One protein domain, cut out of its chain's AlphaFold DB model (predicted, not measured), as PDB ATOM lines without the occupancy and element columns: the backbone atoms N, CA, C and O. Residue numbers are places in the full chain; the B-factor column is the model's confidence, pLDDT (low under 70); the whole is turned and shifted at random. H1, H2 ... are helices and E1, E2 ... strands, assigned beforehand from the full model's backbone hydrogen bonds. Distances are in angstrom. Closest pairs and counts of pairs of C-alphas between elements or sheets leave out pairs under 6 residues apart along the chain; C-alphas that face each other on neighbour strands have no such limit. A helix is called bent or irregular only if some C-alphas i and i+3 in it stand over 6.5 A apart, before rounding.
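This is residues 4 to 94, 126 to 176 and 204 to 259 of the 383 residues of the protein "Hypothetical protein" of Rotaria socialis (UniProt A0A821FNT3). Look for a long rod: a nine-stranded sheet folds back on itself into two leaves facing each other, and beyond one end of it sits a small head of three strands, E3, E10 and E11, with helices H2 and H4 packed on it. E9 runs on from the large sheet into E10 of the head. The printed part has 198 residues, with four named helices and twelve named strands in the order E1 E2 H1 H2 E3 H3 E4 E5 E6 E7 E8 E9 E10 E11 H4 E12. The large sheet, order E7 E6 E1 E2 E4 E9 E12 E5 E8, is mixed; the small one, E3 E10 E11, is antiparallel; the class is mixed, helices and strands. The whole is loose, with a radius of gyration of the C-alphas of 21.9 A and spans of 76 by 29 by 22 A.

Find C-alpha 80 at (143.134, 122.496, 118.235); from there E4, residues 80 to 94, runs 40.9 A. Beside it are E2, residues 18 to 28, 33.6 A, and E9, residues 204 to 216, 38.9 A. Next come E1, 4 to 10, E6, 142 to 150, and E7, 157 to 165; then E12, 249 to 259, 33.0 A, ending at C-alpha 259 (144.276, 88.587, 133.254), E5, 126 to 131, and E8, 170 to 176. In the head find E3, 58 to 60, E10, 218 to 227, E11, 230 to 236, H2, 42 to 52, 15.2 A, H3, 70 to 74, and H4, 237 to 244. H1 is residues 31 to 36.

The large sheet is a folded sheet, bent back into two leaves: E7 E6 E1 E2 face E9 E12 E5 E8, with E4 as the hinge. E4 and E9 are antiparallel, with N 82 and O 214 at 2.8 A; E6 and E1 are parallel, with N 8 and O 146 at 2.9 A. At the edge strands E7 and E8, the closest C-alphas, of Met 160 and Gln 174, are 6.9 A apart. H1 only grazes this sheet, with residues 33 to 36. In the head, E10 and E11 form a hairpin, with N 221 and O 233 at 2.8 A, and E10 bends by 116 degrees at residue 224. H2 and H4 on one face of this sheet make two layers; H2, at a height over the sheet of 9.4 A, runs across the strands. H2 and H4 touch, about perpendicular at 88 degrees, closest at the C-alphas of Ala 47 and Ala 244, 4.8 A. H3 only grazes the small sheet. In H1, H2, H3 and H4 every O i to N i+4 pair is within hydrogen-bond range.

The farthest C-alphas, of Val 154 and Lys 225, are 76.4 A apart. Residues 95 to 125 and 177 to 203 are not printed; the C-alpha gaps are 14.6 A from 94 to 126 and 15.8 A from 176 to 204. Of the links that are printed whole, none is long. Residues 152 to 156 are under pLDDT 70.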
ATOM      1  N   ILE A   4     138.296 107.160 120.000       92.81
ATOM      2  CA  ILE A   4     139.337 106.133 119.954       92.81
ATOM      3  C   ILE A   4     138.695 104.796 120.328       92.81
ATOM      4  O   ILE A   4     138.060 104.670 121.380       92.81
ATOM      5  N   ASP A   5     138.854 103.816 119.442       94.62
ATOM      6  CA  ASP A   5     138.332 102.460 119.583       94.62
ATOM      7  C   ASP A   5     139.499 101.475 119.724       94.62
ATOM      8  O   ASP A   5     140.390 101.411 118.870       94.62
ATOM      9  N   ILE A   6     139.475 100.685 120.800       95.75
ATOM     10  CA  ILE A   6     140.501  99.699 121.145       95.75
ATOM     11  C   ILE A   6     139.848  98.320 121.215       95.75
ATOM     12  O   ILE A   6     138.965  98.061 122.037       95.75
ATOM     13  N   LYS A   7     140.290  97.413 120.344       96.88
ATOM     14  CA  LYS A   7     139.812  96.032 120.266       96.88
ATOM     15  C   LYS A   7     140.941  95.070 120.589       96.88
ATOM     16  O   LYS A   7     141.968  95.045 119.914       96.88
ATOM     17  N   LEU A   8     140.717  94.238 121.594       96.25
ATOM     18  CA  LEU A   8     141.680  93.271 122.106       96.25
ATOM     19  C   LEU A   8     141.086  91.871 121.974       96.25
ATOM     20  O   LEU A   8     139.945  91.632 122.365       96.25
ATOM     21  N   THR A   9     141.860  90.926 121.453       95.50
ATOM     22  CA  THR A   9     141.539  89.496 121.536       95.50
ATOM     23  C   THR A   9     142.644  88.800 122.308       95.50
ATOM     24  O   THR A   9     143.781  88.758 121.844       95.50
ATOM     25  N   ALA A  10     142.302  88.261 123.476       94.31
ATOM     26  CA  ALA A  10     143.183  87.441 124.292       94.31
ATOM     27  C   ALA A  10     143.020  85.968 123.882       94.31
ATOM     28  O   ALA A  10     141.979  85.345 124.134       94.31
ATOM     29  N   GLY A  11     144.032  85.443 123.192       91.56
ATOM     30  CA  GLY A  11     144.153  84.038 122.805       91.56
ATOM     31  C   GLY A  11     145.128  83.282 123.706       91.56
ATOM     32  O   GLY A  11     145.714  83.854 124.608       91.56
ATOM     33  N   PHE A  12     145.324  81.988 123.462       88.56
ATOM     34  CA  PHE A  12     146.220  81.149 124.274       88.56
ATOM     35  C   PHE A  12     147.703  81.531 124.143       88.56
ATOM     36  O   PHE A  12     148.499  81.302 125.051       88.56
ATOM     37  N   ASP A  13     148.068  82.089 122.994       91.38
ATOM     38  CA  ASP A  13     149.421  82.480 122.638       91.38
ATOM     39  C   ASP A  13     149.407  83.782 121.825       91.38
ATOM     40  O   ASP A  13     148.354  84.326 121.473       91.38
ATOM     41  N   ARG A  14     150.596  84.284 121.481       94.50
ATOM     42  CA  ARG A  14     150.732  85.493 120.661       94.50
ATOM     43  C   ARG A  14     150.119  85.352 119.260       94.50
ATOM     44  O   ARG A  14     149.705  86.355 118.699       94.50
ATOM     45  N   LYS A  15     150.039  84.141 118.692       95.31
ATOM     46  CA  LYS A  15     149.496  83.905 117.337       95.31
ATOM     47  C   LYS A  15     147.971  83.986 117.295       95.31
ATOM     48  O   LYS A  15     147.402  84.349 116.272       95.31
ATOM     49  N   SER A  16     147.325  83.614 118.393       93.88
ATOM     50  CA  SER A  16     145.872  83.651 118.576       93.88
ATOM     51  C   SER A  16     145.381  84.927 119.263       93.88
ATOM     52  O   SER A  16     144.174  85.089 119.448       93.88
ATOM     53  N   SER A  17     146.298  85.829 119.620       95.88
ATOM     54  CA  SER A  17     145.998  87.124 120.228       95.88
ATOM     55  C   SER A  17     146.125  88.254 119.209       95.88
ATOM     56  O   SER A  17     146.925  88.180 118.276       95.88
ATOM     57  N   SER A  18     145.345  89.319 119.379       97.31
ATOM     58  CA  SER A  18     145.404  90.485 118.493       97.31
ATOM     59  C   SER A  18     145.049  91.779 119.214       97.31
ATOM     60  O   SER A  18     144.217  91.782 120.123       97.31
ATOM     61  N   ILE A  19     145.621  92.884 118.740       97.94
ATOM     62  CA  ILE A  19     145.259  94.245 119.130       97.94
ATOM     63  C   ILE A  19     144.995  95.080 117.881       97.94
ATOM     64  O   ILE A  19     145.758  95.030 116.918       97.94
ATOM     65  N   GLU A  20     143.910  95.842 117.911       97.94
ATOM     66  CA  GLU A  20     143.596  96.883 116.940       97.94
ATOM     67  C   GLU A  20     143.178  98.133 117.718       97.94
ATOM     68  O   GLU A  20     142.124  98.144 118.352       97.94
ATOM     69  N   ALA A  21     143.997  99.181 117.673       96.75
ATOM     70  CA  ALA A  21     143.652 100.489 118.214       96.75
ATOM     71  C   ALA A  21     143.680 101.522 117.088       96.75
ATOM     72  O   ALA A  21     144.628 101.580 116.305       96.75
ATOM     73  N   ASN A  22     142.620 102.315 116.971       96.44
ATOM     74  CA  ASN A  22     142.517 103.343 115.944       96.44
ATOM     75  C   ASN A  22     141.604 104.487 116.388       96.44
ATOM     76  O   ASN A  22     140.821 104.356 117.327       96.44
ATOM     77  N   GLY A  23     141.716 105.609 115.682       95.00
ATOM     78  CA  GLY A  23     140.889 106.786 115.906       95.00
ATOM     79  C   GLY A  23     141.685 108.015 116.321       95.00
ATOM     80  O   GLY A  23     142.915 107.996 116.441       95.00
ATOM     81  N   SER A  24     140.950 109.105 116.485       94.50
ATOM     82  CA  SER A  24     141.477 110.388 116.929       94.50
ATOM     83  C   SER A  24     140.388 111.203 117.604       94.50
ATOM     84  O   SER A  24     139.195 111.081 117.300       94.50
ATOM     85  N   VAL A  25     140.823 112.077 118.496       93.06
ATOM     86  CA  VAL A  25     139.987 113.053 119.184       93.06
ATOM     87  C   VAL A  25     140.629 114.422 119.026       93.06
ATOM     88  O   VAL A  25     141.853 114.540 119.004       93.06
ATOM     89  N   GLU A  26     139.801 115.443 118.860       94.62
ATOM     90  CA  GLU A  26     140.254 116.824 118.750       94.62
ATOM     91  C   GLU A  26     139.399 117.738 119.625       94.62
ATOM     92  O   GLU A  26     138.195 117.502 119.798       94.62
ATOM     93  N   HIS A  27     140.017 118.787 120.152       94.81
ATOM     94  CA  HIS A  27     139.353 119.867 120.879       94.81
ATOM     95  C   HIS A  27     140.165 121.156 120.753       94.81
ATOM     96  O   HIS A  27     141.326 121.136 120.357       94.81
ATOM     97  N   VAL A  28     139.532 122.293 121.049       96.88
ATOM     98  CA  VAL A  28     140.217 123.595 121.089       96.88
ATOM     99  C   VAL A  28     141.242 123.576 122.218       96.88
ATOM    100  O   VAL A  28     140.886 123.192 123.328       96.88
ATOM    101  N   ILE A  29     142.476 123.991 121.928       96.75
ATOM    102  CA  ILE A  29     143.600 123.924 122.873       96.75
ATOM    103  C   ILE A  29     143.266 124.578 124.226       96.75
ATOM    104  O   ILE A  29     142.648 125.644 124.266       96.75
ATOM    105  N   THR A  30     143.680 123.948 125.329       95.81
ATOM    106  CA  THR A  30     143.507 124.479 126.696       95.81
ATOM    107  C   THR A  30     144.765 125.185 127.207       95.81
ATOM    108  O   THR A  30     145.863 124.936 126.719       95.81
ATOM    109  N   ASP A  31     144.651 126.021 128.245       95.25
ATOM    110  CA  ASP A  31     145.814 126.700 128.852       95.25
ATOM    111  C   ASP A  31     146.893 125.720 129.345       95.25
ATOM    112  O   ASP A  31     148.093 125.973 129.231       95.25
ATOM    113  N   LYS A  32     146.470 124.563 129.857       94.38
ATOM    114  CA  LYS A  32     147.364 123.485 130.289       94.38
ATOM    115  C   LYS A  32     148.169 122.923 129.116       94.38
ATOM    116  O   LYS A  32     149.377 122.728 129.228       94.38
ATOM    117  N   GLU A  33     147.521 122.737 127.972       96.00
ATOM    118  CA  GLU A  33     148.168 122.282 126.740       96.00
ATOM    119  C   GLU A  33     149.088 123.357 126.158       96.00
ATOM    120  O   GLU A  33     150.191 123.042 125.720       96.00
ATOM    121  N   VAL A  34     148.705 124.637 126.229       97.31
ATOM    122  CA  VAL A  34     149.581 125.764 125.859       97.31
ATOM    123  C   VAL A  34     150.906 125.699 126.624       97.31
ATOM    124  O   VAL A  34     151.970 125.897 126.032       97.31
ATOM    125  N   ILE A  35     150.861 125.390 127.922       95.81
ATOM    126  CA  ILE A  35     152.064 125.194 128.741       95.81
ATOM    127  C   ILE A  35     152.829 123.943 128.290       95.81
ATOM    128  O   ILE A  35     154.034 124.032 128.058       95.81
ATOM    129  N   ALA A  36     152.151 122.806 128.113       95.12
ATOM    130  CA  ALA A  36     152.781 121.540 127.724       95.12
ATOM    131  C   ALA A  36     153.495 121.599 126.359       95.12
ATOM    132  O   ALA A  36     154.561 121.009 126.198       95.12
ATOM    133  N   PHE A  37     152.950 122.348 125.395       96.94
ATOM    134  CA  PHE A  37     153.572 122.597 124.088       96.94
ATOM    135  C   PHE A  37     154.605 123.740 124.105       96.94
ATOM    136  O   PHE A  37     155.146 124.109 123.062       96.94
ATOM    137  N   GLY A  38     154.900 124.321 125.273       97.25
ATOM    138  CA  GLY A  38     155.913 125.366 125.426       97.25
ATOM    139  C   GLY A  38     155.517 126.721 124.832       97.25
ATOM    140  O   GLY A  38     156.386 127.553 124.579       97.25
ATOM    141  N   LEU A  39     154.222 126.965 124.620       98.00
ATOM    142  CA  LEU A  39     153.679 128.183 124.007       98.00
ATOM    143  C   LEU A  39     153.291 129.262 125.033       98.00
ATOM    144  O   LEU A  39     152.833 130.339 124.656       98.00
ATOM    145  N   TYR A  40     153.473 129.006 126.328       96.88
ATOM    146  CA  TYR A  40     153.091 129.938 127.389       96.88
ATOM    147  C   TYR A  40     153.929 131.232 127.403       96.88
ATOM    148  O   TYR A  40     155.122 131.244 127.089       96.88
ATOM    149  N   GLY A  41     153.301 132.337 127.815       94.62
ATOM    150  CA  GLY A  41     153.955 133.637 127.980       94.62
ATOM    151  C   GLY A  41     154.472 134.228 126.664       94.62
ATOM    152  O   GLY A  41     153.766 134.274 125.659       94.62
ATOM    153  N   GLU A  42     155.716 134.709 126.669       97.50
ATOM    154  CA  GLU A  42     156.339 135.330 125.490       97.50
ATOM    155  C   GLU A  42     156.790 134.304 124.433       97.50
ATOM    156  O   GLU A  42     157.103 134.693 123.308       97.50
ATOM    157  N   ASN A  43     156.777 132.998 124.730       98.00
ATOM    158  CA  ASN A  43     157.225 131.969 123.785       98.00
ATOM    159  C   ASN A  43     156.398 131.955 122.498       98.00
ATOM    160  O   ASN A  43     156.974 131.938 121.412       98.00
ATOM    161  N   LEU A  44     155.066 132.043 122.589       98.38
ATOM    162  CA  LEU A  44     154.210 132.103 121.401       98.38
ATOM    163  C   LEU A  44     154.467 133.368 120.568       98.38
ATOM    164  O   LEU A  44     154.540 133.297 119.342       98.38
ATOM    165  N   LYS A  45     154.654 134.528 121.211       98.44
ATOM    166  CA  LYS A  45     154.984 135.776 120.501       98.44
ATOM    167  C   LYS A  45     156.344 135.693 119.819       98.44
ATOM    168  O   LYS A  45     156.475 136.130 118.677       98.44
ATOM    169  N   ASN A  46     157.334 135.112 120.492       98.62
ATOM    170  CA  ASN A  46     158.668 134.888 119.945       98.62
ATOM    171  C   ASN A  46     158.636 133.911 118.764       98.62
ATOM    172  O   ASN A  46     159.297 134.164 117.757       98.62
ATOM    173  N   ALA A  47     157.830 132.852 118.849       98.56
ATOM    174  CA  ALA A  47     157.624 131.909 117.756       98.56
ATOM    175  C   ALA A  47     157.006 132.597 116.529       98.56
ATOM    176  O   ALA A  47     157.544 132.504 115.426       98.56
ATOM    177  N   VAL A  48     155.944 133.384 116.728       98.56
ATOM    178  CA  VAL A  48     155.325 134.181 115.654       98.56
ATOM    179  C   VAL A  48     156.299 135.215 115.081       98.56
ATOM    180  O   VAL A  48     156.334 135.418 113.868       98.56
ATOM    181  N   ASN A  49     157.114 135.861 115.919       98.50
ATOM    182  CA  ASN A  49     158.145 136.793 115.464       98.50
ATOM    183  C   ASN A  49     159.183 136.098 114.573       98.50
ATOM    184  O   ASN A  49     159.537 136.637 113.533       98.50
ATOM    185  N   LYS A  50     159.630 134.893 114.949       98.38
ATOM    186  CA  LYS A  50     160.578 134.100 114.156       98.38
ATOM    187  C   LYS A  50     159.978 133.617 112.831       98.38
ATOM    188  O   LYS A  50     160.696 133.565 111.845       98.38
ATOM    189  N   HIS A  51     158.679 133.321 112.800       98.31
ATOM    190  CA  HIS A  51     157.961 132.932 111.581       98.31
ATOM    191  C   HIS A  51     157.716 134.108 110.615       98.31
ATOM    192  O   HIS A  51     157.786 133.949 109.402       98.31
ATOM    193  N   SER A  52     157.393 135.294 111.141       97.62
ATOM    194  CA  SER A  52     156.916 136.436 110.335       97.62
ATOM    195  C   SER A  52     157.929 137.566 110.138       97.62
ATOM    196  O   SER A  52     157.602 138.576 109.511       97.62
ATOM    197  N   ASP A  53     159.125 137.443 110.720       96.69
ATOM    198  CA  ASP A  53     160.156 138.489 110.787       96.69
ATOM    199  C   ASP A  53     159.658 139.830 111.372       96.69
ATOM    200  O   ASP A  53     160.244 140.896 111.154       96.69
ATOM    201  N   GLN A  54     158.554 139.808 112.125       97.31
ATOM    202  CA  GLN A  54     158.002 140.980 112.789       97.31
ATOM    203  C   GLN A  54     157.415 140.617 114.151       97.31
ATOM    204  O   GLN A  54     156.612 139.697 114.284       97.31
ATOM    205  N   SER A  55     157.751 141.415 115.166       97.88
ATOM    206  CA  SER A  55     157.247 141.198 116.520       97.88
ATOM    207  C   SER A  55     155.757 141.559 116.597       97.88
ATOM    208  O   SER A  55     155.389 142.711 116.309       97.88
ATOM    209  N   PRO A  56     154.878 140.600 116.939       98.06
ATOM    210  CA  PRO A  56     153.465 140.877 117.123       98.06
ATOM    211  C   PRO A  56     153.232 141.646 118.422       98.06
ATOM    212  O   PRO A  56     153.983 141.529 119.389       98.06
ATOM    213  N   ARG A  57     152.152 142.425 118.462       97.94
ATOM    214  CA  ARG A  57     151.677 143.034 119.709       97.94
ATOM    215  C   ARG A  57     151.008 141.973 120.580       97.94
ATOM    216  O   ARG A  57     151.359 141.825 121.748       97.94
ATOM    217  N   ASP A  58     150.086 141.225 119.977       98.00
ATOM    218  CA  ASP A  58     149.263 140.222 120.644       98.00
ATOM    219  C   ASP A  58     149.081 138.999 119.734       98.00
ATOM    220  O   ASP A  58     149.070 139.115 118.505       98.00
ATOM    221  N   VAL A  59     148.925 137.832 120.353       98.25
ATOM    222  CA  VAL A  59     148.749 136.528 119.702       98.25
ATOM    223  C   VAL A  59     147.680 135.752 120.459       98.25
ATOM    224  O   VAL A  59     147.617 135.829 121.685       98.25
ATOM    225  N   TYR A  60     146.829 135.029 119.739       98.31
ATOM    226  CA  TYR A  60     145.728 134.259 120.314       98.31
ATOM    227  C   TYR A  60     145.645 132.903 119.631       98.31
ATOM    228  O   TYR A  60     145.804 132.824 118.416       98.31
ATOM    229  N   LEU A  61     145.351 131.857 120.402       98.38
ATOM    230  CA  LEU A  61     145.208 130.480 119.910       98.38
ATOM    231  C   LEU A  61     143.740 130.070 119.721       98.38
ATOM    232  O   LEU A  61     143.444 129.161 118.955       98.38
ATOM    233  N   HIS A  62     142.810 130.763 120.376       97.69
ATOM    234  CA  HIS A  62     141.375 130.512 120.267       97.69
ATOM    235  C   HIS A  62     140.563 131.775 120.593       97.69
ATOM    236  O   HIS A  62     141.114 132.815 120.972       97.69
ATOM    237  N   ARG A  63     139.243 131.704 120.414       96.12
ATOM    238  CA  ARG A  63     138.296 132.778 120.737       96.12
ATOM    239  C   ARG A  63     138.106 132.934 122.261       96.12
ATOM    240  O   ARG A  63     138.319 131.974 123.001       96.12
ATOM    241  N   PRO A  64     137.599 134.089 122.736       95.75
ATOM    242  CA  PRO A  64     137.372 135.331 121.996       95.75
ATOM    243  C   PRO A  64     138.653 136.167 121.855       95.75
ATOM    244  O   PRO A  64     139.537 136.126 122.702       95.75
ATOM    245  N   THR A  65     138.714 136.999 120.814       96.56
ATOM    246  CA  THR A  65     139.775 138.005 120.636       96.56
ATOM    247  C   THR A  65     139.263 139.415 120.990       96.56
ATOM    248  O   THR A  65     138.076 139.691 120.789       96.56
ATOM    249  N   PRO A  66     140.103 140.346 121.494       95.88
ATOM    250  CA  PRO A  66     139.625 141.639 122.015       95.88
ATOM    251  C   PRO A  66     138.969 142.575 120.992       95.88
ATOM    252  O   PRO A  66     138.225 143.477 121.370       95.88
ATOM    253  N   TRP A  67     139.224 142.381 119.697       94.88
ATOM    254  CA  TRP A  67     138.676 143.210 118.611       94.88
ATOM    255  C   TRP A  67     137.402 142.616 117.993       94.88
ATOM    256  O   TRP A  67     137.111 142.844 116.820       94.88
ATOM    257  N   GLY A  68     136.659 141.832 118.779       94.56
ATOM    258  CA  GLY A  68     135.653 140.896 118.277       94.56
ATOM    259  C   GLY A  68     136.295 139.566 117.888       94.56
ATOM    260  O   GLY A  68     137.513 139.455 117.881       94.56
ATOM    261  N   ASP A  69     135.488 138.549 117.589       95.88
ATOM    262  CA  ASP A  69     135.953 137.193 117.263       95.88
ATOM    263  C   ASP A  69     136.591 137.153 115.860       95.88
ATOM    264  O   ASP A  69     135.885 137.115 114.846       95.88
ATOM    265  N   LEU A  70     137.927 137.206 115.802       96.50
ATOM    266  CA  LEU A  70     138.697 137.183 114.558       96.50
ATOM    267  C   LEU A  70     138.516 135.848 113.822       96.50
ATOM    268  O   LEU A  70     138.347 135.854 112.604       96.50
ATOM    269  N   TYR A  71     138.449 134.728 114.550       97.69
ATOM    270  CA  TYR A  71     138.225 133.400 113.976       97.69
ATOM    271  C   TYR A  71     136.900 133.343 113.221       97.69
ATOM    272  O   TYR A  71     136.857 132.972 112.050       97.69
ATOM    273  N   LYS A  72     135.817 133.824 113.837       97.25
ATOM    274  CA  LYS A  72     134.507 133.897 113.177       97.25
ATOM    275  C   LYS A  72     134.463 134.928 112.049       97.25
ATOM    276  O   LYS A  72     133.836 134.676 111.023       97.25
ATOM    277  N   SER A  73     135.076 136.093 112.245       96.94
ATOM    278  CA  SER A  73     134.992 137.212 111.293       96.94
ATOM    279  C   SER A  73     135.730 136.925 109.987       96.94
ATOM    280  O   SER A  73     135.265 137.334 108.925       96.94
ATOM    281  N   TYR A  74     136.859 136.219 110.068       96.69
ATOM    282  CA  TYR A  74     137.702 135.894 108.917       96.69
ATOM    283  C   TYR A  74     137.622 134.422 108.489       96.69
ATOM    284  O   TYR A  74     138.217 134.057 107.478       96.69
ATOM    285  N   GLY A  75     136.870 133.587 109.214       97.19
ATOM    286  CA  GLY A  75     136.731 132.159 108.918       97.19
ATOM    287  C   GLY A  75     138.005 131.359 109.189       97.19
ATOM    288  O   GLY A  75     138.267 130.389 108.483       97.19
ATOM    289  N   TRP A  76     138.815 131.784 110.161       97.88
ATOM    290  CA  TRP A  76     140.016 131.058 110.570       97.88
ATOM    291  C   TRP A  76     139.663 129.911 111.511       97.88
ATOM    292  O   TRP A  76     138.721 130.005 112.302       97.88
ATOM    293  N   GLU A  77     140.448 128.842 111.449       98.06
ATOM    294  CA  GLU A  77     140.323 127.725 112.378       98.06
ATOM    295  C   GLU A  77     141.087 128.030 113.665       98.06
ATOM    296  O   GLU A  77     142.253 128.418 113.622       98.06
ATOM    297  N   GLU A  78     140.429 127.856 114.812       98.50
ATOM    298  CA  GLU A  78     141.097 127.918 116.114       98.50
ATOM    299  C   GLU A  78     142.163 126.837 116.220       98.50
ATOM    300  O   GLU A  78     142.042 125.773 115.606       98.50
ATOM    301  N   VAL A  79     143.179 127.087 117.040       98.50
ATOM    302  CA  VAL A  79     144.157 126.060 117.360       98.50
ATOM    303  C   VAL A  79     143.479 124.939 118.139       98.50
ATOM    304  O   VAL A  79     142.811 125.161 119.155       98.50
ATOM    305  N   LYS A  80     143.654 123.721 117.641       97.88
ATOM    306  CA  LYS A  80     143.134 122.496 118.235       97.88
ATOM    307  C   LYS A  80     144.264 121.554 118.590       97.88
ATOM    308  O   LYS A  80     145.196 121.387 117.803       97.88
ATOM    309  N   THR A  81     144.106 120.869 119.710       97.06
ATOM    310  CA  THR A  81     144.891 119.687 120.053       97.06
ATOM    311  C   THR A  81     144.239 118.473 119.401       97.06
ATOM    312  O   THR A  81     143.039 118.254 119.557       97.06
ATOM    313  N   VAL A  82     145.015 117.685 118.659       96.06
ATOM    314  CA  VAL A  82     144.587 116.433 118.024       96.06
ATOM    315  C   VAL A  82     145.375 115.288 118.637       96.06
ATOM    316  O   VAL A  82     146.577 115.177 118.403       96.06
ATOM    317  N   LEU A  83     144.698 114.421 119.386       95.31
ATOM    318  CA  LEU A  83     145.261 113.187 119.926       95.31
ATOM    319  C   LEU A  83     144.887 112.013 119.018       95.31
ATOM    320  O   LEU A  83     143.709 111.771 118.742       95.31
ATOM    321  N   LYS A  84     145.888 111.260 118.566       95.88
ATOM    322  CA  LYS A  84     145.727 110.167 117.604       95.88
ATOM    323  C   LYS A  84     146.497 108.924 118.035       95.88
ATOM    324  O   LYS A  84     147.634 109.027 118.486       95.88
ATOM    325  N   VAL A  85     145.907 107.746 117.827       97.12
ATOM    326  CA  VAL A  85     146.628 106.469 117.953       97.12
ATOM    327  C   VAL A  85     147.636 106.347 116.811       97.12
ATOM    328  O   VAL A  85     147.254 106.425 115.640       97.12
ATOM    329  N   ILE A  86     148.910 106.133 117.139       97.88
ATOM    330  CA  ILE A  86     149.979 105.969 116.143       97.88
ATOM    331  C   ILE A  86     150.584 104.565 116.133       97.88
ATOM    332  O   ILE A  86     151.072 104.128 115.091       97.88
ATOM    333  N   LYS A  87     150.515 103.831 117.250       98.12
ATOM    334  CA  LYS A  87     151.018 102.455 117.347       98.12
ATOM    335  C   LYS A  87     150.202 101.657 118.359       98.12
ATOM    336  O   LYS A  87     149.776 102.195 119.374       98.12
ATOM    337  N   SER A  88     150.036 100.364 118.111       98.25
ATOM    338  CA  SER A  88     149.541  99.410 119.105       98.25
ATOM    339  C   SER A  88     150.222  98.066 118.919       98.25
ATOM    340  O   SER A  88     150.306  97.581 117.789       98.25
ATOM    341  N   GLU A  89     150.681  97.448 120.000       98.19
ATOM    342  CA  GLU A  89     151.384  96.170 119.939       98.19
ATOM    343  C   GLU A  89     151.171  95.311 121.186       98.19
ATOM    344  O   GLU A  89     150.964  95.804 122.291       98.19
ATOM    345  N   ILE A  90     151.236  93.993 120.997       98.38
ATOM    346  CA  ILE A  90     151.265  93.029 122.098       98.38
ATOM    347  C   ILE A  90     152.723  92.858 122.516       98.38
ATOM    348  O   ILE A  90     153.535  92.412 121.698       98.38
ATOM    349  N   LEU A  91     153.032  93.184 123.769       98.06
ATOM    350  CA  LEU A  91     154.360  93.019 124.353       98.06
ATOM    351  C   LEU A  91     154.585  91.574 124.800       98.06
ATOM    352  O   LEU A  91     155.600  90.977 124.450       98.06
ATOM    353  N   ASP A  92     153.615  91.004 125.517       97.94
ATOM    354  CA  ASP A  92     153.734  89.666 126.095       97.94
ATOM    355  C   ASP A  92     152.394  88.920 126.125       97.94
ATOM    356  O   ASP A  92     151.327  89.524 126.256       97.94
ATOM    357  N   VAL A  93     152.467  87.593 126.001       96.69
ATOM    358  CA  VAL A  93     151.344  86.670 126.202       96.69
ATOM    359  C   VAL A  93     151.871  85.423 126.892       96.69
ATOM    360  O   VAL A  93     152.644  84.660 126.310       96.69
ATOM    361  N   THR A  94     151.385  85.161 128.099       96.12
ATOM    362  CA  THR A  94     151.666  83.921 128.823       96.12
ATOM    363  C   THR A  94     150.376  83.186 129.137       96.12
ATOM    364  O   THR A  94     149.321  83.789 129.317       96.12
ATOM    365  N   THR A 126     140.330  90.227 134.425       91.56
ATOM    366  CA  THR A 126     140.742  91.542 134.912       91.56
ATOM    367  C   THR A 126     141.430  92.306 133.801       91.56
ATOM    368  O   THR A 126     142.104  91.725 132.950       91.56
ATOM    369  N   THR A 127     141.286  93.621 133.806       92.19
ATOM    370  CA  THR A 127     142.058  94.514 132.952       92.19
ATOM    371  C   THR A 127     142.561  95.673 133.781       92.19
ATOM    372  O   THR A 127     141.794  96.272 134.523       92.19
ATOM    373  N   GLN A 128     143.851  95.961 133.686       92.38
ATOM    374  CA  GLN A 128     144.496  97.057 134.384       92.38
ATOM    375  C   GLN A 128     145.195  97.954 133.374       92.38
ATOM    376  O   GLN A 128     145.838  97.457 132.456       92.38
ATOM    377  N   THR A 129     145.055  99.264 133.547       91.19
ATOM    378  CA  THR A 129     145.596 100.255 132.614       91.19
ATOM    379  C   THR A 129     146.482 101.246 133.352       91.19
ATOM    380  O   THR A 129     146.084 101.774 134.396       91.19
ATOM    381  N   THR A 130     147.660 101.523 132.798       90.12
ATOM    382  CA  THR A 130     148.603 102.543 133.271       90.12
ATOM    383  C   THR A 130     149.055 103.431 132.111       90.12
ATOM    384  O   THR A 130     148.974 103.048 130.947       90.12
ATOM    385  N   TRP A 131     149.515 104.639 132.429       90.88
ATOM    386  CA  TRP A 131     149.868 105.664 131.447       90.88
ATOM    387  C   TRP A 131     151.216 106.299 131.790       90.88
ATOM    388  O   TRP A 131     151.512 106.494 132.968       90.88
ATOM    389  N   SER A 132     152.013 106.661 130.780       84.50
ATOM    390  CA  SER A 132     153.336 107.271 130.990       84.50
ATOM    391  C   SER A 132     153.277 108.738 131.431       84.50
ATOM    392  O   SER A 132     154.096 109.159 132.244       84.50
ATOM    393  N   LYS A 133     152.328 109.521 130.896       77.50
ATOM    394  CA  LYS A 133     152.074 110.934 131.231       77.50
ATOM    395  C   LYS A 133     150.589 111.223 131.022       77.50
ATOM    396  O   LYS A 133     150.058 110.903 129.965       77.50
ATOM    397  N   THR A 134     149.908 111.814 131.997       73.69
ATOM    398  CA  THR A 134     148.440 112.002 131.933       73.69
ATOM    399  C   THR A 134     147.994 113.421 132.247       73.69
ATOM    400  O   THR A 134     146.870 113.807 131.942       73.69
ATOM    401  N   ASP A 135     148.888 114.227 132.800       72.38
ATOM    402  CA  ASP A 135     148.634 115.550 133.349       72.38
ATOM    403  C   ASP A 135     149.111 116.684 132.433       72.38
ATOM    404  O   ASP A 135     149.232 117.815 132.884       72.38
ATOM    405  N   THR A 136     149.348 116.423 131.145       81.44
ATOM    406  CA  THR A 136     149.850 117.448 130.204       81.44
ATOM    407  C   THR A 136     148.848 117.858 129.128       81.44
ATOM    408  O   THR A 136     148.960 118.958 128.598       81.44
ATOM    409  N   ILE A 137     147.835 117.032 128.847       84.94
ATOM    410  CA  ILE A 137     146.743 117.360 127.917       84.94
ATOM    411  C   ILE A 137     145.386 117.023 128.540       84.94
ATOM    412  O   ILE A 137     145.309 116.150 129.409       84.94
ATOM    413  N   ASP A 138     144.324 117.689 128.088       83.69
ATOM    414  CA  ASP A 138     142.966 117.501 128.598       83.69
ATOM    415  C   ASP A 138     142.049 116.982 127.496       83.69
ATOM    416  O   ASP A 138     141.580 117.723 126.641       83.69
ATOM    417  N   VAL A 139     141.718 115.696 127.543       81.38
ATOM    418  CA  VAL A 139     140.815 115.087 126.565       81.38
ATOM    419  C   VAL A 139     139.505 114.721 127.251       81.38
ATOM    420  O   VAL A 139     139.445 113.843 128.108       81.38
ATOM    421  N   SER A 140     138.427 115.391 126.845       76.88
ATOM    422  CA  SER A 140     137.076 115.186 127.395       76.88
ATOM    423  C   SER A 140     136.310 114.014 126.764       76.88
ATOM    424  O   SER A 140     135.217 113.674 127.214       76.88
ATOM    425  N   GLN A 141     136.854 113.402 125.708       77.88
ATOM    426  CA  GLN A 141     136.207 112.313 124.973       77.88
ATOM    427  C   GLN A 141     136.534 110.947 125.592       77.88
ATOM    428  O   GLN A 141     137.640 110.723 126.082       77.88
ATOM    429  N   SER A 142     135.565 110.027 125.555       78.12
ATOM    430  CA  SER A 142     135.716 108.681 126.110       78.12
ATOM    431  C   SER A 142     136.379 107.708 125.133       78.12
ATOM    432  O   SER A 142     136.127 107.726 123.925       78.12
ATOM    433  N   PHE A 143     137.204 106.825 125.689       86.25
ATOM    434  CA  PHE A 143     137.881 105.732 124.996       86.25
ATOM    435  C   PHE A 143     137.014 104.487 125.103       86.25
ATOM    436  O   PHE A 143     136.487 104.208 126.179       86.25
ATOM    437  N   LYS A 144     136.836 103.740 124.011       89.31
ATOM    438  CA  LYS A 144     136.023 102.516 124.015       89.31
ATOM    439  C   LYS A 144     136.910 101.288 123.939       89.31
ATOM    440  O   LYS A 144     137.642 101.110 122.968       89.31
ATOM    441  N   TYR A 145     136.766 100.412 124.925       91.25
ATOM    442  CA  TYR A 145     137.495  99.156 125.006       91.25
ATOM    443  C   TYR A 145     136.544  97.995 124.739       91.25
ATOM    444  O   TYR A 145     135.471  97.904 125.339       91.25
ATOM    445  N   SER A 146     136.940  97.097 123.842       93.44
ATOM    446  CA  SER A 146     136.239  95.843 123.576       93.44
ATOM    447  C   SER A 146     137.224  94.686 123.650       93.44
ATOM    448  O   SER A 146     138.112  94.551 122.807       93.44
ATOM    449  N   LEU A 147     137.082  93.859 124.682       91.12
ATOM    450  CA  LEU A 147     137.946  92.716 124.929       91.12
ATOM    451  C   LEU A 147     137.185  91.438 124.618       91.12
ATOM    452  O   LEU A 147     136.059  91.238 125.076       91.12
ATOM    453  N   LYS A 148     137.828  90.551 123.869       90.19
ATOM    454  CA  LYS A 148     137.342  89.220 123.536       90.19
ATOM    455  C   LYS A 148     138.278  88.177 124.133       90.19
ATOM    456  O   LYS A 148     139.477  88.202 123.874       90.19
ATOM    457  N   PHE A 149     137.725  87.224 124.871       86.19
ATOM    458  CA  PHE A 149     138.465  86.096 125.435       86.19
ATOM    459  C   PHE A 149     138.107  84.827 124.660       86.19
ATOM    460  O   PHE A 149     136.937  84.431 124.622       86.19
ATOM    461  N   LEU A 150     139.091  84.196 124.018       83.81
ATOM    462  CA  LEU A 150     138.862  82.965 123.259       83.81
ATOM    463  C   LEU A 150     138.770  81.757 124.200       83.81
ATOM    464  O   LEU A 150     139.597  81.588 125.092       83.81
ATOM    465  N   GLY A 151     137.770  80.896 123.994       72.44
ATOM    466  CA  GLY A 151     137.663  79.628 124.726       72.44
ATOM    467  C   GLY A 151     137.256  79.757 126.199       72.44
ATOM    468  O   GLY A 151     137.454  78.816 126.967       72.44
ATOM    469  N   THR A 152     136.706  80.901 126.613       62.47
ATOM    470  CA  THR A 152     136.049  81.073 127.915       62.47
ATOM    471  C   THR A 152     134.577  80.713 127.834       62.47
ATOM    472  O   THR A 152     133.839  81.245 127.003       62.47
ATOM    473  N   GLY A 153     134.138  79.836 128.733       60.00
ATOM    474  CA  GLY A 153     132.734  79.484 128.881       60.00
ATOM    475  C   GLY A 153     132.236  78.448 127.874       60.00
ATOM    476  O   GLY A 153     132.915  78.035 126.935       60.00
ATOM    477  N   VAL A 154     131.002  78.007 128.097       55.19
ATOM    478  CA  VAL A 154     130.421  76.852 127.393       55.19
ATOM    479  C   VAL A 154     129.936  77.192 125.974       55.19
ATOM    480  O   VAL A 154     129.550  76.305 125.218       55.19
ATOM    481  N   GLU A 155     129.993  78.468 125.589       57.34
ATOM    482  CA  GLU A 155     129.548  78.980 124.284       57.34
ATOM    483  C   GLU A 155     130.694  79.581 123.440       57.34
ATOM    484  O   GLU A 155     130.462  80.156 122.381       57.34
ATOM    485  N   GLY A 156     131.955  79.387 123.852       60.16
ATOM    486  CA  GLY A 156     133.129  79.557 122.985       60.16
ATOM    487  C   GLY A 156     133.749  80.958 122.914       60.16
ATOM    488  O   GLY A 156     134.836  81.099 122.351       60.16
ATOM    489  N   THR A 157     133.138  81.998 123.487       72.44
ATOM    490  CA  THR A 157     133.739  83.341 123.614       72.44
ATOM    491  C   THR A 157     133.041  84.152 124.709       72.44
ATOM    492  O   THR A 157     131.816  84.209 124.732       72.44
ATOM    493  N   THR A 158     133.813  84.863 125.537       78.44
ATOM    494  CA  THR A 158     133.301  85.913 126.440       78.44
ATOM    495  C   THR A 158     133.799  87.286 125.996       78.44
ATOM    496  O   THR A 158     134.921  87.401 125.496       78.44
ATOM    497  N   THR A 159     132.987  88.328 126.180       84.12
ATOM    498  CA  THR A 159     133.351  89.717 125.866       84.12
ATOM    499  C   THR A 159     133.206  90.636 127.075       84.12
ATOM    500  O   THR A 159     132.204  90.553 127.788       84.12
ATOM    501  N   MET A 160     134.160  91.553 127.230       81.88
ATOM    502  CA  MET A 160     134.119  92.678 128.166       81.88
ATOM    503  C   MET A 160     134.107  93.980 127.370       81.88
ATOM    504  O   MET A 160     134.779  94.091 126.343       81.88
ATOM    505  N   SER A 161     133.338  94.974 127.799       84.38
ATOM    506  CA  SER A 161     133.381  96.300 127.180       84.38
ATOM    507  C   SER A 161     133.185  97.380 128.227       84.38
ATOM    508  O   SER A 161     132.295  97.266 129.065       84.38
ATOM    509  N   TYR A 162     134.025  98.405 128.173       80.19
ATOM    510  CA  TYR A 162     134.023  99.525 129.111       80.19
ATOM    511  C   TYR A 162     134.581 100.784 128.438       80.19
ATOM    512  O   TYR A 162     135.051 100.743 127.296       80.19
ATOM    513  N   SER A 163     134.495 101.917 129.136       79.75
ATOM    514  CA  SER A 163     135.032 103.189 128.661       79.75
ATOM    515  C   SER A 163     135.695 103.984 129.774       79.75
ATOM    516  O   SER A 163     135.102 104.114 130.843       79.75
ATOM    517  N   HIS A 164     136.851 104.582 129.487       77.69
ATOM    518  CA  HIS A 164     137.546 105.500 130.395       77.69
ATOM    519  C   HIS A 164     137.702 106.889 129.785       77.69
ATOM    520  O   HIS A 164     137.643 107.067 128.563       77.69
ATOM    521  N   SER A 165     137.894 107.874 130.662       78.69
ATOM    522  CA  SER A 165     138.397 109.186 130.259       78.69
ATOM    523  C   SER A 165     139.907 109.106 130.061       78.69
ATOM    524  O   SER A 165     140.578 108.253 130.644       78.69
ATOM    525  N   TRP A 166     140.446 110.017 129.260       79.94
ATOM    526  CA  TRP A 166     141.884 110.128 129.052       79.94
ATOM    527  C   TRP A 166     142.673 110.222 130.355       79.94
ATOM    528  O   TRP A 166     142.263 110.900 131.299       79.94
ATOM    529  N   GLY A 167     143.824 109.550 130.380       74.75
ATOM    530  CA  GLY A 167     144.774 109.629 131.482       74.75
ATOM    531  C   GLY A 167     144.273 109.046 132.804       74.75
ATOM    532  O   GLY A 167     144.971 109.124 133.814       74.75
ATOM    533  N   GLN A 168     143.084 108.440 132.815       76.88
ATOM    534  CA  GLN A 168     142.595 107.674 133.948       76.88
ATOM    535  C   GLN A 168     143.077 106.234 133.785       76.88
ATOM    536  O   GLN A 168     142.600 105.489 132.931       76.88
ATOM    537  N   GLY A 169     144.065 105.856 134.596       76.50
ATOM    538  CA  GLY A 169     144.350 104.448 134.850       76.50
ATOM    539  C   GLY A 169     143.234 103.809 135.679       76.50
ATOM    540  O   GLY A 169     142.329 104.486 136.172       76.50
ATOM    541  N   GLY A 170     143.300 102.496 135.862       81.56
ATOM    542  CA  GLY A 170     142.291 101.795 136.649       81.56
ATOM    543  C   GLY A 170     142.359 100.287 136.517       81.56
ATOM    544  O   GLY A 170     143.197  99.751 135.792       81.56
ATOM    545  N   SER A 171     141.468  99.615 137.244       84.88
ATOM    546  CA  SER A 171     141.269  98.172 137.175       84.88
ATOM    547  C   SER A 171     139.791  97.889 136.955       84.88
ATOM    548  O   SER A 171     138.953  98.288 137.762       84.88
ATOM    549  N   GLU A 172     139.487  97.193 135.871       87.81
ATOM    550  CA  GLU A 172     138.152  96.719 135.541       87.81
ATOM    551  C   GLU A 172     138.123  95.198 135.677       87.81
ATOM    552  O   GLU A 172     139.075  94.500 135.312       87.81
ATOM    553  N   THR A 173     137.028  94.652 136.207       86.06
ATOM    554  CA  THR A 173     136.893  93.201 136.398       86.06
ATOM    555  C   THR A 173     135.552  92.699 135.889       86.06
ATOM    556  O   THR A 173     134.527  93.358 136.045       86.06
ATOM    557  N   GLN A 174     135.557  91.514 135.283       82.62
ATOM    558  CA  GLN A 174     134.357  90.809 134.854       82.62
ATOM    559  C   GLN A 174     134.395  89.384 135.397       82.62
ATOM    560  O   GLN A 174     135.346  88.638 135.161       82.62
ATOM    561  N   GLU A 175     133.348  89.009 136.119       85.06
ATOM    562  CA  GLU A 175     133.145  87.637 136.570       85.06
ATOM    563  C   GLU A 175     132.608  86.782 135.417       85.06
ATOM    564  O   GLU A 175     131.703  87.185 134.683       85.06
ATOM    565  N   VAL A 176     133.219  85.618 135.219       82.88
ATOM    566  CA  VAL A 176     132.914  84.676 134.146       82.88
ATOM    567  C   VAL A 176     132.861  83.278 134.740       82.88
ATOM    568  O   VAL A 176     133.820  82.820 135.357       82.88
ATOM    569  N   PHE A 204     147.871  85.693 130.857       96.81
ATOM    570  CA  PHE A 204     148.222  87.092 131.034       96.81
ATOM    571  C   PHE A 204     148.644  87.657 129.678       96.81
ATOM    572  O   PHE A 204     149.404  87.017 128.953       96.81
ATOM    573  N   MET A 205     148.127  88.826 129.316       97.44
ATOM    574  CA  MET A 205     148.499  89.535 128.093       97.44
ATOM    575  C   MET A 205     148.849  90.978 128.437       97.44
ATOM    576  O   MET A 205     148.069  91.647 129.110       97.44
ATOM    577  N   LYS A 206     149.997  91.451 127.945       98.06
ATOM    578  CA  LYS A 206     150.444  92.837 128.087       98.06
ATOM    579  C   LYS A 206     150.460  93.520 126.728       98.06
ATOM    580  O   LYS A 206     151.055  93.013 125.775       98.06
ATOM    581  N   VAL A 207     149.799  94.666 126.641       97.94
ATOM    582  CA  VAL A 207     149.633  95.455 125.417       97.94
ATOM    583  C   VAL A 207     150.139  96.866 125.653       97.94
ATOM    584  O   VAL A 207     149.987  97.399 126.746       97.94
ATOM    585  N   GLN A 208     150.719  97.461 124.616       97.88
ATOM    586  CA  GLN A 208     151.126  98.856 124.601       97.88
ATOM    587  C   GLN A 208     150.430  99.594 123.458       97.88
ATOM    588  O   GLN A 208     150.370  99.093 122.331       97.88
ATOM    589  N   ILE A 209     149.924 100.792 123.742       97.56
ATOM    590  CA  ILE A 209     149.367 101.712 122.751       97.56
ATOM    591  C   ILE A 209     150.119 103.035 122.859       97.56
ATOM    592  O   ILE A 209     150.279 103.575 123.951       97.56
ATOM    593  N   VAL A 210     150.587 103.547 121.723       97.31
ATOM    594  CA  VAL A 210     151.269 104.839 121.633       97.31
ATOM    595  C   VAL A 210     150.354 105.837 120.941       97.31
ATOM    596  O   VAL A 210     149.815 105.579 119.856       97.31
ATOM    597  N   TYR A 211     150.220 106.995 121.570       96.50
ATOM    598  CA  TYR A 211     149.442 108.124 121.099       96.50
ATOM    599  C   TYR A 211     150.349 109.306 120.796       96.50
ATOM    600  O   TYR A 211     151.365 109.511 121.453       96.50
ATOM    601  N   ASN A 212     149.928 110.117 119.833       96.62
ATOM    602  CA  ASN A 212     150.557 111.383 119.499       96.62
ATOM    603  C   ASN A 212     149.521 112.501 119.623       96.62
ATOM    604  O   ASN A 212     148.481 112.445 118.962       96.62
ATOM    605  N   ALA A 213     149.790 113.484 120.479       96.62
ATOM    606  CA  ALA A 213     149.065 114.746 120.497       96.62
ATOM    607  C   ALA A 213     149.833 115.781 119.679       96.62
ATOM    608  O   ALA A 213     151.037 115.926 119.863       96.62
ATOM    609  N   SER A 214     149.146 116.518 118.814       97.81
ATOM    610  CA  SER A 214     149.736 117.583 117.993       97.81
ATOM    611  C   SER A 214     148.796 118.776 117.883       97.81
ATOM    612  O   SER A 214     147.584 118.612 118.040       97.81
ATOM    613  N   LEU A 215     149.332 119.972 117.623       98.31
ATOM    614  CA  LEU A 215     148.511 121.159 117.392       98.31
ATOM    615  C   LEU A 215     148.257 121.370 115.899       98.31
ATOM    616  O   LEU A 215     149.149 121.228 115.061       98.31
ATOM    617  N   THR A 216     147.026 121.749 115.576       98.44
ATOM    618  CA  THR A 216     146.570 122.114 114.226       98.44
ATOM    619  C   THR A 216     145.758 123.404 114.286       98.44
ATOM    620  O   THR A 216     145.381 123.834 115.372       98.44
ATOM    621  N   GLY A 217     145.479 124.030 113.143       98.31
ATOM    622  CA  GLY A 217     144.707 125.273 113.075       98.31
ATOM    623  C   GLY A 217     145.593 126.511 112.973       98.31
ATOM    624  O   GLY A 217     146.758 126.437 112.578       98.31
ATOM    625  N   SER A 218     145.025 127.676 113.271       98.62
ATOM    626  CA  SER A 218     145.676 128.959 113.018       98.62
ATOM    627  C   SER A 218     145.843 129.816 114.267       98.62
ATOM    628  O   SER A 218     144.934 129.941 115.078       98.62
ATOM    629  N   VAL A 219     146.991 130.483 114.374       98.56
ATOM    630  CA  VAL A 219     147.264 131.515 115.379       98.56
ATOM    631  C   VAL A 219     146.796 132.863 114.845       98.56
ATOM    632  O   VAL A 219     147.288 133.327 113.815       98.56
ATOM    633  N   ALA A 220     145.890 133.524 115.561       98.50
ATOM    634  CA  ALA A 220     145.481 134.890 115.251       98.50
ATOM    635  C   ALA A 220     146.504 135.892 115.807       98.50
ATOM    636  O   ALA A 220     146.823 135.883 116.998       98.50
ATOM    637  N   VAL A 221     146.990 136.790 114.954       98.44
ATOM    638  CA  VAL A 221     148.076 137.727 115.268       98.44
ATOM    639  C   VAL A 221     147.624 139.168 115.063       98.44
ATOM    640  O   VAL A 221     147.035 139.498 114.034       98.44
ATOM    641  N   ASN A 222     147.939 140.046 116.017       98.25
ATOM    642  CA  ASN A 222     147.781 141.494 115.889       98.25
ATOM    643  C   ASN A 222     149.141 142.193 115.892       98.25
ATOM    644  O   ASN A 222     149.939 142.019 116.815       98.25
ATOM    645  N   TYR A 223     149.362 143.072 114.915       98.25
ATOM    646  CA  TYR A 223     150.474 144.014 114.914       98.25
ATOM    647  C   TYR A 223     150.023 145.453 115.188       98.25
ATOM    648  O   TYR A 223     149.143 146.005 114.518       98.25
ATOM    649  N   GLY A 224     150.732 146.127 116.102       96.12
ATOM    650  CA  GLY A 224     150.481 147.538 116.412       96.12
ATOM    651  C   GLY A 224     150.672 148.469 115.205       96.12
ATOM    652  O   GLY A 224     149.907 149.415 115.024       96.12
ATOM    653  N   LYS A 225     151.650 148.173 114.342       96.50
ATOM    654  CA  LYS A 225     151.798 148.771 113.005       96.50
ATOM    655  C   LYS A 225     151.473 147.717 111.956       96.50
ATOM    656  O   LYS A 225     151.807 146.557 112.151       96.50
ATOM    657  N   LYS A 226     150.874 148.128 110.837       97.25
ATOM    658  CA  LYS A 226     150.524 147.212 109.744       97.25
ATOM    659  C   LYS A 226     151.749 146.411 109.288       97.25
ATOM    660  O   LYS A 226     152.716 147.009 108.823       97.25
ATOM    661  N   HIS A 227     151.666 145.091 109.384       96.62
ATOM    662  CA  HIS A 227     152.580 144.163 108.726       96.62
ATOM    663  C   HIS A 227     152.019 143.894 107.328       96.62
ATOM    664  O   HIS A 227     150.848 143.534 107.202       96.62
ATOM    665  N   ASN A 228     152.794 144.169 106.276       96.06
ATOM    666  CA  ASN A 228     152.373 143.975 104.880       96.06
ATOM    667  C   ASN A 228     150.980 144.562 104.549       96.06
ATOM    668  O   ASN A 228     150.189 143.975 103.820       96.06
ATOM    669  N   GLY A 229     150.658 145.736 105.106       97.38
ATOM    670  CA  GLY A 229     149.397 146.448 104.845       97.38
ATOM    671  C   GLY A 229     148.216 146.077 105.753       97.38
ATOM    672  O   GLY A 229     147.208 146.792 105.739       97.38
ATOM    673  N   HIS A 230     148.353 145.060 106.610       97.94
ATOM    674  CA  HIS A 230     147.282 144.559 107.478       97.94
ATOM    675  C   HIS A 230     147.683 144.562 108.962       97.94
ATOM    676  O   HIS A 230     148.850 144.391 109.308       97.94
ATOM    677  N   HIS A 231     146.711 144.799 109.850       97.56
ATOM    678  CA  HIS A 231     146.917 144.706 111.304       97.56
ATOM    679  C   HIS A 231     146.742 143.283 111.829       97.56
ATOM    680  O   HIS A 231     147.413 142.915 112.787       97.56
ATOM    681  N   PHE A 232     145.857 142.508 111.203       98.31
ATOM    682  CA  PHE A 232     145.527 141.153 111.615       98.31
ATOM    683  C   PHE A 232     146.058 140.153 110.602       98.31
ATOM    684  O   PHE A 232     145.878 140.347 109.399       98.31
ATOM    685  N   TRP A 233     146.688 139.102 111.110       98.56
ATOM    686  CA  TRP A 233     147.218 137.986 110.337       98.56
ATOM    687  C   TRP A 233     146.823 136.668 110.991       98.56
ATOM    688  O   TRP A 233     146.449 136.629 112.163       98.56
ATOM    689  N   SER A 234     146.913 135.604 110.205       98.38
ATOM    690  CA  SER A 234     146.665 134.234 110.627       98.38
ATOM    691  C   SER A 234     147.796 133.376 110.093       98.38
ATOM    692  O   SER A 234     148.053 133.409 108.888       98.38
ATOM    693  N   TYR A 235     148.461 132.635 110.972       98.69
ATOM    694  CA  TYR A 235     149.537 131.717 110.597       98.69
ATOM    695  C   TYR A 235     149.210 130.306 111.064       98.69
ATOM    696  O   TYR A 235     148.603 130.131 112.118       98.69
ATOM    697  N   ASP A 236     149.614 129.306 110.287       98.62
ATOM    698  CA  ASP A 236     149.468 127.903 110.665       98.62
ATOM    699  C   ASP A 236     150.336 127.593 111.896       98.62
ATOM    700  O   ASP A 236     151.535 127.887 111.905       98.62
ATOM    701  N   ILE A 237     149.744 127.016 112.948       98.69
ATOM    702  CA  ILE A 237     150.469 126.757 114.203       98.69
ATOM    703  C   ILE A 237     151.646 125.794 114.002       98.69
ATOM    704  O   ILE A 237     152.694 125.984 114.618       98.69
ATOM    705  N   SER A 238     151.521 124.810 113.104       98.44
ATOM    706  CA  SER A 238     152.595 123.846 112.850       98.44
ATOM    707  C   SER A 238     153.803 124.536 112.218       98.44
ATOM    708  O   SER A 238     154.933 124.267 112.618       98.44
ATOM    709  N   GLN A 239     153.575 125.457 111.276       98.62
ATOM    710  CA  GLN A 239     154.637 126.264 110.664       98.62
ATOM    711  C   GLN A 239     155.279 127.222 111.670       98.62
ATOM    712  O   GLN A 239     156.503 127.271 111.765       98.62
ATOM    713  N   VAL A 240     154.468 127.925 112.472       98.69
ATOM    714  CA  VAL A 240     154.966 128.830 113.522       98.69
ATOM    715  C   VAL A 240     155.869 128.085 114.507       98.69
ATOM    716  O   VAL A 240     156.949 128.569 114.843       98.69
ATOM    717  N   MET A 241     155.456 126.897 114.956       98.50
ATOM    718  CA  MET A 241     156.255 126.076 115.865       98.50
ATOM    719  C   MET A 241     157.518 125.531 115.194       98.50
ATOM    720  O   MET A 241     158.592 125.600 115.793       98.50
ATOM    721  N   ALA A 242     157.422 125.049 113.952       98.50
ATOM    722  CA  ALA A 242     158.566 124.531 113.205       98.50
ATOM    723  C   ALA A 242     159.652 125.600 113.001       98.50
ATOM    724  O   ALA A 242     160.817 125.361 113.327       98.50
ATOM    725  N   ASP A 243     159.273 126.801 112.561       98.44
ATOM    726  CA  ASP A 243     160.205 127.918 112.382       98.44
ATOM    727  C   ASP A 243     160.803 128.357 113.719       98.44
ATOM    728  O   ASP A 243     161.977 128.726 113.797       98.44
ATOM    729  N   ALA A 244     160.045 128.236 114.810       98.12
ATOM    730  CA  ALA A 244     160.518 128.476 116.165       98.12
ATOM    731  C   ALA A 244     161.414 127.366 116.737       98.12
ATOM    732  O   ALA A 244     162.035 127.584 117.776       98.12
ATOM    733  N   SER A 245     161.553 126.231 116.046       97.88
ATOM    734  CA  SER A 245     162.208 125.018 116.560       97.88
ATOM    735  C   SER A 245     161.537 124.474 117.831       97.88
ATOM    736  O   SER A 245     162.195 123.891 118.690       97.88
ATOM    737  N   LEU A 246     160.223 124.676 117.952       97.44
ATOM    738  CA  LEU A 246     159.381 124.115 119.004       97.44
ATOM    739  C   LEU A 246     158.787 122.783 118.540       97.44
ATOM    740  O   LEU A 246     158.417 122.618 117.376       97.44
ATOM    741  N   ASN A 247     158.667 121.832 119.462       96.88
ATOM    742  CA  ASN A 247     158.075 120.536 119.162       96.88
ATOM    743  C   ASN A 247     156.542 120.646 119.105       96.88
ATOM    744  O   ASN A 247     155.908 120.934 120.115       96.88
ATOM    745  N   ASN A 248     155.947 120.375 117.940       97.81
ATOM    746  CA  ASN A 248     154.491 120.348 117.750       97.81
ATOM    747  C   ASN A 248     153.868 118.975 118.075       97.81
ATOM    748  O   ASN A 248     152.794 118.630 117.584       97.81
ATOM    749  N   SER A 249     154.564 118.129 118.836       96.88
ATOM    750  CA  SER A 249     154.078 116.788 119.131       96.88
ATOM    751  C   SER A 249     154.456 116.302 120.524       96.88
ATOM    752  O   SER A 249     155.587 116.473 120.970       96.88
ATOM    753  N   LEU A 250     153.514 115.669 121.215       95.81
ATOM    754  CA  LEU A 250     153.728 115.007 122.498       95.81
ATOM    755  C   LEU A 250     153.327 113.540 122.363       95.81
ATOM    756  O   LEU A 250     152.256 113.235 121.836       95.81
ATOM    757  N   GLU A 251     154.180 112.637 122.837       95.50
ATOM    758  CA  GLU A 251     153.914 111.198 122.809       95.50
ATOM    759  C   GLU A 251     153.510 110.669 124.183       95.50
ATOM    760  O   GLU A 251     154.071 111.047 125.215       95.50
ATOM    761  N   PHE A 252     152.539 109.758 124.167       94.50
ATOM    762  CA  PHE A 252     151.974 109.123 125.352       94.50
ATOM    763  C   PHE A 252     151.896 107.622 125.146       94.50
ATOM    764  O   PHE A 252     151.554 107.160 124.057       94.50
ATOM    765  N   THR A 253     152.137 106.872 126.214       95.62
ATOM    766  CA  THR A 253     152.085 105.413 126.197       95.62
ATOM    767  C   THR A 253     151.063 104.940 127.213       95.62
ATOM    768  O   THR A 253     151.130 105.330 128.378       95.62
ATOM    769  N   GLU A 254     150.144 104.093 126.770       94.81
ATOM    770  CA  GLU A 254     149.230 103.329 127.614       94.81
ATOM    771  C   GLU A 254     149.691 101.875 127.635       94.81
ATOM    772  O   GLU A 254     149.907 101.272 126.579       94.81
ATOM    773  N   GLU A 255     149.828 101.308 128.827       96.75
ATOM    774  CA  GLU A 255     150.028  99.876 129.005       96.75
ATOM    775  C   GLU A 255     148.761  99.248 129.577       96.75
ATOM    776  O   GLU A 255     148.205  99.720 130.568       96.75
ATOM    777  N   ILE A 256     148.312  98.167 128.941       95.56
ATOM    778  CA  ILE A 256     147.119  97.422 129.333       95.56
ATOM    779  C   ILE A 256     147.539  95.999 129.692       95.56
ATOM    780  O   ILE A 256     148.081  95.266 128.860       95.56
ATOM    781  N   GLU A 257     147.255  95.596 130.923       96.81
ATOM    782  CA  GLU A 257     147.495  94.256 131.447       96.81
ATOM    783  C   GLU A 257     146.174  93.507 131.604       96.81
ATOM    784  O   GLU A 257     145.243  93.976 132.259       96.81
ATOM    785  N   ILE A 258     146.074  92.327 130.996       96.00
ATOM    786  CA  ILE A 258     144.835  91.553 130.924       96.00
ATOM    787  C   ILE A 258     145.067  90.183 131.545       96.00
ATOM    788  O   ILE A 258     145.837  89.376 131.024       96.00
ATOM    789  N   GLY A 259     144.358  89.906 132.637       95.44
ATOM    790  CA  GLY A 259     144.276  88.587 133.254       95.44
ATOM    791  C   GLY A 259     143.015  87.871 132.789       95.44
ATOM    792  O   GLY A 259     141.920  88.426 132.869       95.44
TER     793      GLY A 259